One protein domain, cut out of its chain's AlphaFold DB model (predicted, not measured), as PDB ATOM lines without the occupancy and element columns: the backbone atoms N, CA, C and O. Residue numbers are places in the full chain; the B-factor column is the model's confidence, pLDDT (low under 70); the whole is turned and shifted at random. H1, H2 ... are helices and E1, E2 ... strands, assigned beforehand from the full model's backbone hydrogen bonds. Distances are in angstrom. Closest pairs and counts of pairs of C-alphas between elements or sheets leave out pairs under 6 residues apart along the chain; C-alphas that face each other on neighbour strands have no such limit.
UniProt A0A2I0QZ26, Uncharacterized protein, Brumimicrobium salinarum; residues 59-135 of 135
ATOM      1  N   THR A  59     -59.207 124.238  45.486       82.50
ATOM      2  CA  THR A  59     -59.041 125.686  45.681       82.50
ATOM      3  C   THR A  59     -58.831 125.957  47.171       82.50
ATOM      4  O   THR A  59     -59.576 125.419  47.995       82.50
ATOM      5  N   SER A  60     -57.841 126.773  47.534       84.75
ATOM      6  CA  SER A  60     -57.497 127.086  48.931       84.75
ATOM      7  C   SER A  60     -56.740 128.409  49.031       84.75
ATOM      8  O   SER A  60     -56.217 128.916  48.052       84.75
ATOM      9  N   THR A  61     -56.660 128.977  50.234       86.62
ATOM     10  CA  THR A  61     -55.889 130.202  50.503       86.62
ATOM     11  C   THR A  61     -54.423 129.946  50.850       86.62
ATOM     12  O   THR A  61     -53.661 130.902  50.973       86.62
ATOM     13  N   LYS A  62     -54.032 128.684  51.074       87.19
ATOM     14  CA  LYS A  62     -52.650 128.308  51.414       87.19
ATOM     15  C   LYS A  62     -51.911 127.695  50.235       87.19
ATOM     16  O   LYS A  62     -50.881 128.209  49.834       87.19
ATOM     17  N   MET A  63     -52.404 126.550  49.779       85.88
ATOM     18  CA  MET A  63     -51.851 125.822  48.652       85.88
ATOM     19  C   MET A  63     -52.979 125.072  47.968       85.88
ATOM     20  O   MET A  63     -53.730 124.345  48.636       85.88
ATOM     21  N   ASP A  64     -53.097 125.266  46.666       86.06
ATOM     22  CA  ASP A  64     -54.064 124.567  45.835       86.06
ATOM     23  C   ASP A  64     -53.462 124.091  44.509       86.06
ATOM     24  O   ASP A  64     -52.250 124.116  44.296       86.06
ATOM     25  N   VAL A  65     -54.321 123.590  43.624       83.88
ATOM     26  CA  VAL A  65     -53.903 123.026  42.337       83.88
ATOM     27  C   VAL A  65     -53.177 124.048  41.462       83.88
ATOM     28  O   VAL A  65     -52.278 123.660  40.722       83.88
ATOM     29  N   TRP A  66     -53.520 125.337  41.528       87.75
ATOM     30  CA  TRP A  66     -52.798 126.351  40.757       87.75
ATOM     31  C   TRP A  66     -51.352 126.455  41.217       87.75
ATOM     32  O   TRP A  66     -50.448 126.479  40.386       87.75
ATOM     33  N   ASP A  67     -51.133 126.492  42.530       89.69
ATOM     34  CA  ASP A  67     -49.794 126.591  43.110       89.69
ATOM     35  C   ASP A  67     -48.931 125.388  42.743       89.69
ATOM     36  O   ASP A  67     -47.766 125.551  42.390       89.69
ATOM     37  N   ILE A  68     -49.528 124.194  42.753       88.50
ATOM     38  CA  ILE A  68     -48.851 122.962  42.348       88.50
ATOM     39  C   ILE A  68     -48.485 123.019  40.862       88.50
ATOM     40  O   ILE A  68     -47.317 122.845  40.530       88.50
ATOM     41  N   LEU A  69     -49.434 123.330  39.971       87.62
ATOM     42  CA  LEU A  69     -49.181 123.356  38.523       87.62
ATOM     43  C   LEU A  69     -48.166 124.429  38.110       87.62
ATOM     44  O   LEU A  69     -47.362 124.208  37.210       87.62
ATOM     45  N   LYS A  70     -48.148 125.578  38.795       90.56
ATOM     46  CA  LYS A  70     -47.128 126.616  38.573       90.56
ATOM     47  C   LYS A  70     -45.718 126.147  38.921       90.56
ATOM     48  O   LYS A  70     -44.764 126.700  38.383       90.56
ATOM     49  N   GLU A  71     -45.580 125.165  39.808       90.38
ATOM     50  CA  GLU A  71     -44.287 124.581  40.154       90.38
ATOM     51  C   GLU A  71     -43.924 123.419  39.226       90.38
ATOM     52  O   GLU A  71     -42.795 123.368  38.737       90.38
ATOM     53  N   THR A  72     -44.867 122.513  38.957       86.19
ATOM     54  CA  THR A  72     -44.615 121.290  38.177       86.19
ATOM     55  C   THR A  72     -44.454 121.552  36.691       86.19
ATOM     56  O   THR A  72     -43.626 120.909  36.049       86.19
ATOM     57  N   ASP A  73     -45.211 122.509  36.158       89.06
ATOM     58  CA  ASP A  73     -45.255 122.803  34.725       89.06
ATOM     59  C   ASP A  73     -44.452 124.066  34.401       89.06
ATOM     60  O   ASP A  73     -44.546 124.619  33.307       89.06
ATOM     61  N   LYS A  74     -43.658 124.549  35.360       92.44
ATOM     62  CA  LYS A  74     -42.810 125.729  35.227       92.44
ATOM     63  C   LYS A  74     -41.873 125.598  34.031       92.44
ATOM     64  O   LYS A  74     -41.133 124.622  33.899       92.44
ATOM     65  N   ASP A  75     -41.867 126.615  33.179       91.44
ATOM     66  CA  ASP A  75     -40.926 126.682  32.073       91.44
ATOM     67  C   ASP A  75     -39.498 126.864  32.618       91.44
ATOM     68  O   ASP A  75     -39.202 127.761  33.410       91.44
ATOM     69  N   THR A  76     -38.607 125.966  32.199       91.12
ATOM     70  CA  THR A  76     -37.197 125.951  32.611       91.12
ATOM     71  C   THR A  76     -36.385 127.101  32.010       91.12
ATOM     72  O   THR A  76     -35.327 127.436  32.545       91.12
ATOM     73  N   ILE A  77     -36.864 127.715  30.923       93.94
ATOM     74  CA  ILE A  77     -36.225 128.854  30.252       93.94
ATOM     75  C   ILE A  77     -36.738 130.176  30.836       93.94
ATOM     76  O   ILE A  77     -35.945 131.071  31.127       93.94
ATOM     77  N   ASP A  78     -38.054 130.303  31.010       94.44
ATOM     78  CA  ASP A  78     -38.710 131.490  31.562       94.44
ATOM     79  C   ASP A  78     -39.596 131.100  32.748       94.44
ATOM     80  O   ASP A  78     -40.773 130.786  32.594       94.44
ATOM     81  N   THR A  79     -39.047 131.179  33.961       94.19
ATOM     82  CA  THR A  79     -39.719 130.714  35.187       94.19
ATOM     83  C   THR A  79     -40.963 131.526  35.567       94.19
ATOM     84  O   THR A  79     -41.616 131.208  36.557       94.19
ATOM     85  N   SER A  80     -41.285 132.597  34.831       96.00
ATOM     86  CA  SER A  80     -42.560 133.317  34.968       96.00
ATOM     87  C   SER A  80     -43.707 132.664  34.187       96.00
ATOM     88  O   SER A  80     -44.854 133.115  34.265       96.00
ATOM     89  N   LYS A  81     -43.411 131.600  33.436       95.31
ATOM     90  CA  LYS A  81     -44.351 130.891  32.577       95.31
ATOM     91  C   LYS A  81     -44.532 129.437  32.983       95.31
ATOM     92  O   LYS A  81     -43.691 128.840  33.650       95.31
ATOM     93  N   VAL A  82     -45.639 128.876  32.516       93.56
ATOM     94  CA  VAL A  82     -45.963 127.451  32.598       93.56
ATOM     95  C   VAL A  82     -46.131 126.860  31.200       93.56
ATOM     96  O   VAL A  82     -46.603 127.545  30.284       93.56
ATOM     97  N   PHE A  83     -45.763 125.593  31.039       91.31
ATOM     98  CA  PHE A  83     -46.015 124.782  29.856       91.31
ATOM     99  C   PHE A  83     -47.425 124.201  29.890       91.31
ATOM    100  O   PHE A  83     -47.845 123.569  30.851       91.31
ATOM    101  N   LEU A  84     -48.154 124.367  28.795       87.06
ATOM    102  CA  LEU A  84     -49.471 123.774  28.630       87.06
ATOM    103  C   LEU A  84     -49.342 122.362  28.068       87.06
ATOM    104  O   LEU A  84     -48.891 122.188  26.937       87.06
ATOM    105  N   PHE A  85     -49.809 121.368  28.824       82.31
ATOM    106  CA  PHE A  85     -49.690 119.951  28.470       82.31
ATOM    107  C   PHE A  85     -50.199 119.617  27.054       82.31
ATOM    108  O   PHE A  85     -49.505 118.964  26.281       82.31
ATOM    109  N   TYR A  86     -51.390 120.098  26.676       78.50
ATOM    110  CA  TYR A  86     -52.000 119.736  25.390       78.50
ATOM    111  C   TYR A  86     -51.401 120.448  24.175       78.50
ATOM    112  O   TYR A  86     -51.402 119.890  23.079       78.50
ATOM    113  N   THR A  87     -50.945 121.692  24.329       86.00
ATOM    114  CA  THR A  87     -50.482 122.511  23.194       86.00
ATOM    115  C   THR A  87     -48.965 122.626  23.120       86.00
ATOM    116  O   THR A  87     -48.440 123.026  22.082       86.00
ATOM    117  N   GLY A  88     -48.257 122.322  24.212       87.69
ATOM    118  CA  GLY A  88     -46.827 122.580  24.363       87.69
ATOM    119  C   GLY A  88     -46.473 124.070  24.405       87.69
ATOM    120  O   GLY A  88     -45.305 124.425  24.270       87.69
ATOM    121  N   TRP A  89     -47.458 124.963  24.533       90.81
ATOM    122  CA  TRP A  89     -47.212 126.405  24.577       90.81
ATOM    123  C   TRP A  89     -46.803 126.852  25.972       90.81
ATOM    124  O   TRP A  89     -47.308 126.340  26.965       90.81
ATOM    125  N   THR A  90     -45.960 127.875  26.035       92.94
ATOM    126  CA  THR A  90     -45.600 128.554  27.281       92.94
ATOM    127  C   THR A  90     -46.492 129.775  27.472       92.94
ATOM    128  O   THR A  90     -46.591 130.614  26.565       92.94
ATOM    129  N   VAL A  91     -47.109 129.926  28.637       94.31
ATOM    130  CA  VAL A  91     -47.978 131.070  28.952       94.31
ATOM    131  C   VAL A  91     -47.635 131.659  30.309       94.31
ATOM    132  O   VAL A  91     -47.084 130.973  31.157       94.31
ATOM    133  N   ASP A  92     -47.970 132.930  30.516       95.94
ATOM    134  CA  ASP A  92     -47.782 133.613  31.798       95.94
ATOM    135  C   ASP A  92     -48.512 132.868  32.929       95.94
ATOM    136  O   ASP A  92     -49.741 132.707  32.892       95.94
ATOM    137  N   ALA A  93     -47.739 132.435  33.928       93.19
ATOM    138  CA  ALA A  93     -48.211 131.662  35.067       93.19
ATOM    139  C   ALA A  93     -49.300 132.405  35.855       93.19
ATOM    140  O   ALA A  93     -50.250 131.781  36.321       93.19
ATOM    141  N   ALA A  94     -49.235 133.740  35.934       94.06
ATOM    142  CA  ALA A  94     -50.206 134.551  36.667       94.06
ATOM    143  C   ALA A  94     -51.574 134.651  35.967       94.06
ATOM    144  O   ALA A  94     -52.545 135.136  36.553       94.06
ATOM    145  N   ARG A  95     -51.692 134.200  34.709       92.44
ATOM    146  CA  ARG A  95     -52.946 134.247  33.936       92.44
ATOM    147  C   ARG A  95     -53.821 133.014  34.168       92.44
ATOM    148  O   ARG A  95     -54.342 132.441  33.213       92.44
ATOM    149  N   GLU A  96     -54.023 132.651  35.427       90.31
ATOM    150  CA  GLU A  96     -54.903 131.561  35.868       90.31
ATOM    151  C   GLU A  96     -56.366 131.890  35.562       90.31
ATOM    152  O   GLU A  96     -56.902 132.857  36.107       90.31
ATOM    153  N   TYR A  97     -57.028 131.105  34.703       87.62
ATOM    154  CA  TYR A  97     -58.398 131.299  34.196       87.62
ATOM    155  C   TYR A  97     -58.645 132.638  33.470       87.62
ATOM    156  O   TYR A  97     -59.162 132.642  32.355       87.62
ATOM    157  N   ASN A  98     -58.288 133.780  34.069       88.88
ATOM    158  CA  ASN A  98     -58.283 135.137  33.531       88.88
ATOM    159  C   ASN A  98     -59.587 135.470  32.794       88.88
ATOM    160  O   ASN A  98     -59.591 135.844  31.619       88.88
ATOM    161  N   ARG A  99     -60.715 135.267  33.488       89.06
ATOM    162  CA  ARG A  99     -62.076 135.444  32.945       89.06
ATOM    163  C   ARG A  99     -62.314 134.623  31.662       89.06
ATOM    164  O   ARG A  99     -62.934 135.111  30.721       89.06
ATOM    165  N   GLY A 100     -61.763 133.410  31.607       85.75
ATOM    166  CA  GLY A 100     -61.799 132.513  30.445       85.75
ATOM    167  C   GLY A 100     -60.753 132.807  29.360       85.75
ATOM    168  O   GLY A 100     -60.802 132.202  28.295       85.75
ATOM    169  N   ARG A 101     -59.821 133.742  29.589       86.81
ATOM    170  CA  ARG A 101     -58.735 134.117  28.654       86.81
ATOM    171  C   ARG A 101     -57.347 133.768  29.189       86.81
ATOM    172  O   ARG A 101     -56.350 134.423  28.852       86.81
ATOM    173  N   GLY A 102     -57.319 132.860  30.145       88.56
ATOM    174  CA  GLY A 102     -56.141 132.359  30.822       88.56
ATOM    175  C   GLY A 102     -55.983 130.879  30.561       88.56
ATOM    176  O   GLY A 102     -56.796 130.279  29.857       88.56
ATOM    177  N   TRP A 103     -54.948 130.298  31.143       90.19
ATOM    178  CA  TRP A 103     -54.816 128.853  31.146       90.19
ATOM    179  C   TRP A 103     -55.772 128.236  32.166       90.19
ATOM    180  O   TRP A 103     -56.181 128.876  33.140       90.19
ATOM    181  N   THR A 104     -56.193 127.010  31.892       85.69
ATOM    182  CA  THR A 104     -57.145 126.254  32.703       85.69
ATOM    183  C   THR A 104     -56.433 125.110  33.403       85.69
ATOM    184  O   THR A 104     -55.423 124.600  32.926       85.69
ATOM    185  N   ARG A 105     -56.974 124.704  34.552       81.12
ATOM    186  CA  ARG A 105     -56.595 123.445  35.192       81.12
ATOM    187  C   ARG A 105     -57.346 122.340  34.483       81.12
ATOM    188  O   ARG A 105     -58.577 122.365  34.461       81.12
ATOM    189  N   GLU A 106     -56.612 121.404  33.917       65.19
ATOM    190  CA  GLU A 106     -57.196 120.271  33.222       65.19
ATOM    191  C   GLU A 106     -57.233 119.058  34.141       65.19
ATOM    192  O   GLU A 106     -56.280 118.768  34.861       65.19
ATOM    193  N   HIS A 107     -58.350 118.341  34.092       60.50
ATOM    194  CA  HIS A 107     -58.403 116.972  34.580       60.50
ATOM    195  C   HIS A 107     -57.869 116.080  33.460       60.50
ATOM    196  O   HIS A 107     -58.414 116.098  32.354       60.50
ATOM    197  N   VAL A 108     -56.824 115.295  33.727       61.53
ATOM    198  CA  VAL A 108     -56.271 114.371  32.721       61.53
ATOM    199  C   VAL A 108     -57.280 113.268  32.374       61.53
ATOM    200  O   VAL A 108     -57.337 112.808  31.233       61.53
ATOM    201  N   TRP A 109     -58.174 112.932  33.312       58.28
ATOM    202  CA  TRP A 109     -59.337 112.085  33.073       58.28
ATOM    203  C   TRP A 109     -60.651 112.811  33.385       58.28
ATOM    204  O   TRP A 109     -60.913 113.234  34.510       58.28
ATOM    205  N   ALA A 110     -61.530 112.930  32.386       55.56
ATOM    206  CA  ALA A 110     -62.843 113.532  32.591       55.56
ATOM    207  C   ALA A 110     -63.674 112.686  33.570       55.56
ATOM    208  O   ALA A 110     -63.972 111.522  33.299       55.56
ATOM    209  N   LYS A 111     -64.133 113.300  34.666       57.94
ATOM    210  CA  LYS A 111     -64.944 112.644  35.706       57.94
ATOM    211  C   LYS A 111     -66.157 111.878  35.157       57.94
ATOM    212  O   LYS A 111     -66.520 110.828  35.678       57.94
ATOM    213  N   SER A 112     -66.753 112.377  34.072       59.25
ATOM    214  CA  SER A 112     -67.889 111.754  33.380       59.25
ATOM    215  C   SER A 112     -67.581 110.392  32.751       59.25
ATOM    216  O   SER A 112     -68.511 109.644  32.470       59.25
ATOM    217  N   ARG A 113     -66.306 110.054  32.528       62.16
ATOM    218  CA  ARG A 113     -65.883 108.770  31.949       62.16
ATOM    219  C   ARG A 113     -65.572 107.690  32.988       62.16
ATOM    220  O   ARG A 113     -65.381 106.548  32.595       62.16
ATOM    221  N   GLY A 114     -65.504 108.036  34.276       63.59
ATOM    222  CA  GLY A 114     -65.175 107.093  35.356       63.59
ATOM    223  C   GLY A 114     -66.340 106.714  36.274       63.59
ATOM    224  O   GLY A 114     -66.117 106.046  37.271       63.59
ATOM    225  N   ASP A 115     -67.566 107.168  35.982       67.38
ATOM    226  CA  ASP A 115     -68.744 106.976  36.849       67.38
ATOM    227  C   ASP A 115     -68.519 107.429  38.314       67.38
ATOM    228  O   ASP A 115     -69.103 106.930  39.272       67.38
ATOM    229  N   PHE A 116     -67.655 108.430  38.512       63.94
ATOM    230  CA  PHE A 116     -67.254 108.905  39.842       63.94
ATOM    231  C   PHE A 116     -68.285 109.844  40.504       63.94
ATOM    232  O   PHE A 116     -68.021 110.433  41.557       63.94
ATOM    233  N   GLY A 117     -69.450 110.043  39.881       68.31
ATOM    234  CA  GLY A 117     -70.490 110.970  40.336       68.31
ATOM    235  C   GLY A 117     -70.024 112.432  40.428       68.31
ATOM    236  O   GLY A 117     -69.091 112.861  39.756       68.31
ATOM    237  N   THR A 118     -70.676 113.242  41.268       65.81
ATOM    238  CA  THR A 118     -70.303 114.655  41.509       65.81
ATOM    239  C   THR A 118     -69.638 114.882  42.865       65.81
ATOM    240  O   THR A 118     -69.030 115.929  43.074       65.81
ATOM    241  N   ARG A 119     -69.655 113.882  43.750       64.62
ATOM    242  CA  ARG A 119     -69.017 113.947  45.071       64.62
ATOM    243  C   ARG A 119     -67.491 113.992  44.944       64.62
ATOM    244  O   ARG A 119     -66.945 113.489  43.964       64.62
ATOM    245  N   LEU A 120     -66.809 114.606  45.911       60.59
ATOM    246  CA  LEU A 120     -65.350 114.505  46.026       60.59
ATOM    247  C   LEU A 120     -64.961 113.020  46.090       60.59
ATOM    248  O   LEU A 120     -65.618 112.245  46.792       60.59
ATOM    249  N   GLY A 121     -63.967 112.628  45.298       61.06
ATOM    250  CA  GLY A 121     -63.659 111.230  45.031       61.06
ATOM    251  C   GLY A 121     -62.530 111.067  44.005       61.06
ATOM    252  O   GLY A 121     -61.944 112.067  43.599       61.06
ATOM    253  N   PRO A 122     -62.250 109.829  43.579       57.44
ATOM    254  CA  PRO A 122     -61.006 109.423  42.915       57.44
ATOM    255  C   PRO A 122     -60.647 110.184  41.621       57.44
ATOM    256  O   PRO A 122     -59.480 110.426  41.364       57.44
ATOM    257  N   GLY A 123     -61.631 110.687  40.867       55.50
ATOM    258  CA  GLY A 123     -61.402 111.382  39.588       55.50
ATOM    259  C   GLY A 123     -60.920 112.839  39.660       55.50
ATOM    260  O   GLY A 123     -61.284 113.632  38.788       55.50
ATOM    261  N   THR A 124     -60.198 113.240  40.708       55.09
ATOM    262  CA  THR A 124     -59.619 114.591  40.833       55.09
ATOM    263  C   THR A 124     -58.144 114.507  41.212       55.09
ATOM    264  O   THR A 124     -57.779 114.776  42.356       55.09
ATOM    265  N   ASP A 125     -57.309 114.118  40.257       58.94
ATOM    266  CA  ASP A 125     -55.863 114.011  40.396       58.94
ATOM    267  C   ASP A 125     -55.143 115.211  39.760       58.94
ATOM    268  O   ASP A 125     -55.597 115.816  38.786       58.94
ATOM    269  N   VAL A 126     -54.008 115.577  40.353       63.34
ATOM    270  CA  VAL A 126     -53.013 116.445  39.722       63.34
ATOM    271  C   VAL A 126     -51.825 115.561  39.403       63.34
ATOM    272  O   VAL A 126     -51.270 114.924  40.296       63.34
ATOM    273  N   MET A 127     -51.438 115.530  38.134       55.88
ATOM    274  CA  MET A 127     -50.286 114.764  37.680       55.88
ATOM    275  C   MET A 127     -49.006 115.531  38.015       55.88
ATOM    276  O   MET A 127     -48.700 116.539  37.382       55.88
ATOM    277  N   LEU A 128     -48.246 115.051  38.999       47.69
ATOM    278  CA  LEU A 128     -46.845 115.434  39.160       47.69
ATOM    279  C   LEU A 128     -46.008 114.513  38.265       47.69
ATOM    280  O   LEU A 128     -46.137 113.292  38.364       47.69
ATOM    281  N   TYR A 129     -45.120 115.059  37.430       34.47
ATOM    282  CA  TYR A 129     -44.081 114.260  36.770       34.47
ATOM    283  C   TYR A 129     -43.213 113.593  37.854       34.47
ATOM    284  O   TYR A 129     -42.334 114.221  38.435       34.47
ATOM    285  N   GLY A 130     -43.539 112.341  38.180       30.64
ATOM    286  CA  GLY A 130     -42.961 111.579  39.294       30.64
ATOM    287  C   GLY A 130     -43.969 110.732  40.082       30.64
ATOM    288  O   GLY A 130     -43.558 109.821  40.791       30.64
ATOM    289  N   LEU A 131     -45.278 110.964  39.942       32.16
ATOM    290  CA  LEU A 131     -46.298 110.109  40.553       32.16
ATOM    291  C   LEU A 131     -47.572 110.144  39.700       32.16
ATOM    292  O   LEU A 131     -48.339 111.104  39.731       32.16
ATOM    293  N   VAL A 132     -47.789 109.087  38.917       32.66
ATOM    294  CA  VAL A 132     -49.085 108.828  38.279       32.66
ATOM    295  C   VAL A 132     -50.029 108.363  39.389       32.66
ATOM    296  O   VAL A 132     -50.005 107.198  39.779       32.66
ATOM    297  N   ILE A 133     -50.820 109.283  39.943       34.28
ATOM    298  CA  ILE A 133     -51.890 108.954  40.891       34.28
ATOM    299  C   ILE A 133     -53.105 108.536  40.061       34.28
ATOM    300  O   ILE A 133     -53.913 109.363  39.658       34.28
ATOM    301  N   LEU A 134     -53.210 107.241  39.771       28.98
ATOM    302  CA  LEU A 134     -54.430 106.641  39.235       28.98
ATOM    303  C   LEU A 134     -55.385 106.347  40.393       28.98
ATOM    304  O   LEU A 134     -55.074 105.501  41.231       28.98
ATOM    305  N   LEU A 135     -56.562 106.975  40.397       36.25
ATOM    306  CA  LEU A 135     -57.758 106.426  41.035       36.25
ATOM    307  C   LEU A 135     -58.965 106.513  40.090       36.25
ATOM    308  O   LEU A 135     -59.215 107.597  39.519       36.25
TER     309      LEU A 135
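This is residues 59 to 135 of the 135 residues of an uncharacterized protein of Brumimicrobium salinarum (UniProt A0A2I0QZ26). This domain has little regular structure: a small head, made of the two-stranded hairpin E1 and E2 with the short helix H1 next to E1, and a long unnamed stretch, residues 93 to 135, that loops far out to Gly 117 and folds back. Of 77 printed residues, 14 are in named elements, in the order H1, E1, E2; the class is mixed, the sheet antiparallel. The whole is only just compact, close to loose, with a radius of gyration of the C-alphas of 13.4 A and spans of 39 by 30 by 27 A.

Strands E1, residues 81 to 83, and E2, residues 90 to 92, form an antiparallel hairpin at 144 degrees; N 82 and O 91 are within hydrogen-bond range at 2.9 A. The closest C-alphas of E1 and helix H1, residues 65 to 72, are those of Val 82 and Lys 70, 6.1 A apart. H1 and E2 are apart. In H1 every O i to N i+4 pair is within hydrogen-bond range.

E1 measures 6.9 A, E2 7.1 A and H1 10.3 A from first to last C-alpha. C-alpha 65 begins H1 at (-53.903, 123.026, 42.337); C-alpha 92 ends E2 at (-47.782, 133.613, 31.798).

The C-alphas farthest apart, of Ile 77 and Gly 117, are 39.9 A apart. The printed part has no cut, and both links are short. pLDDT is under 70 in residues 106 to 135.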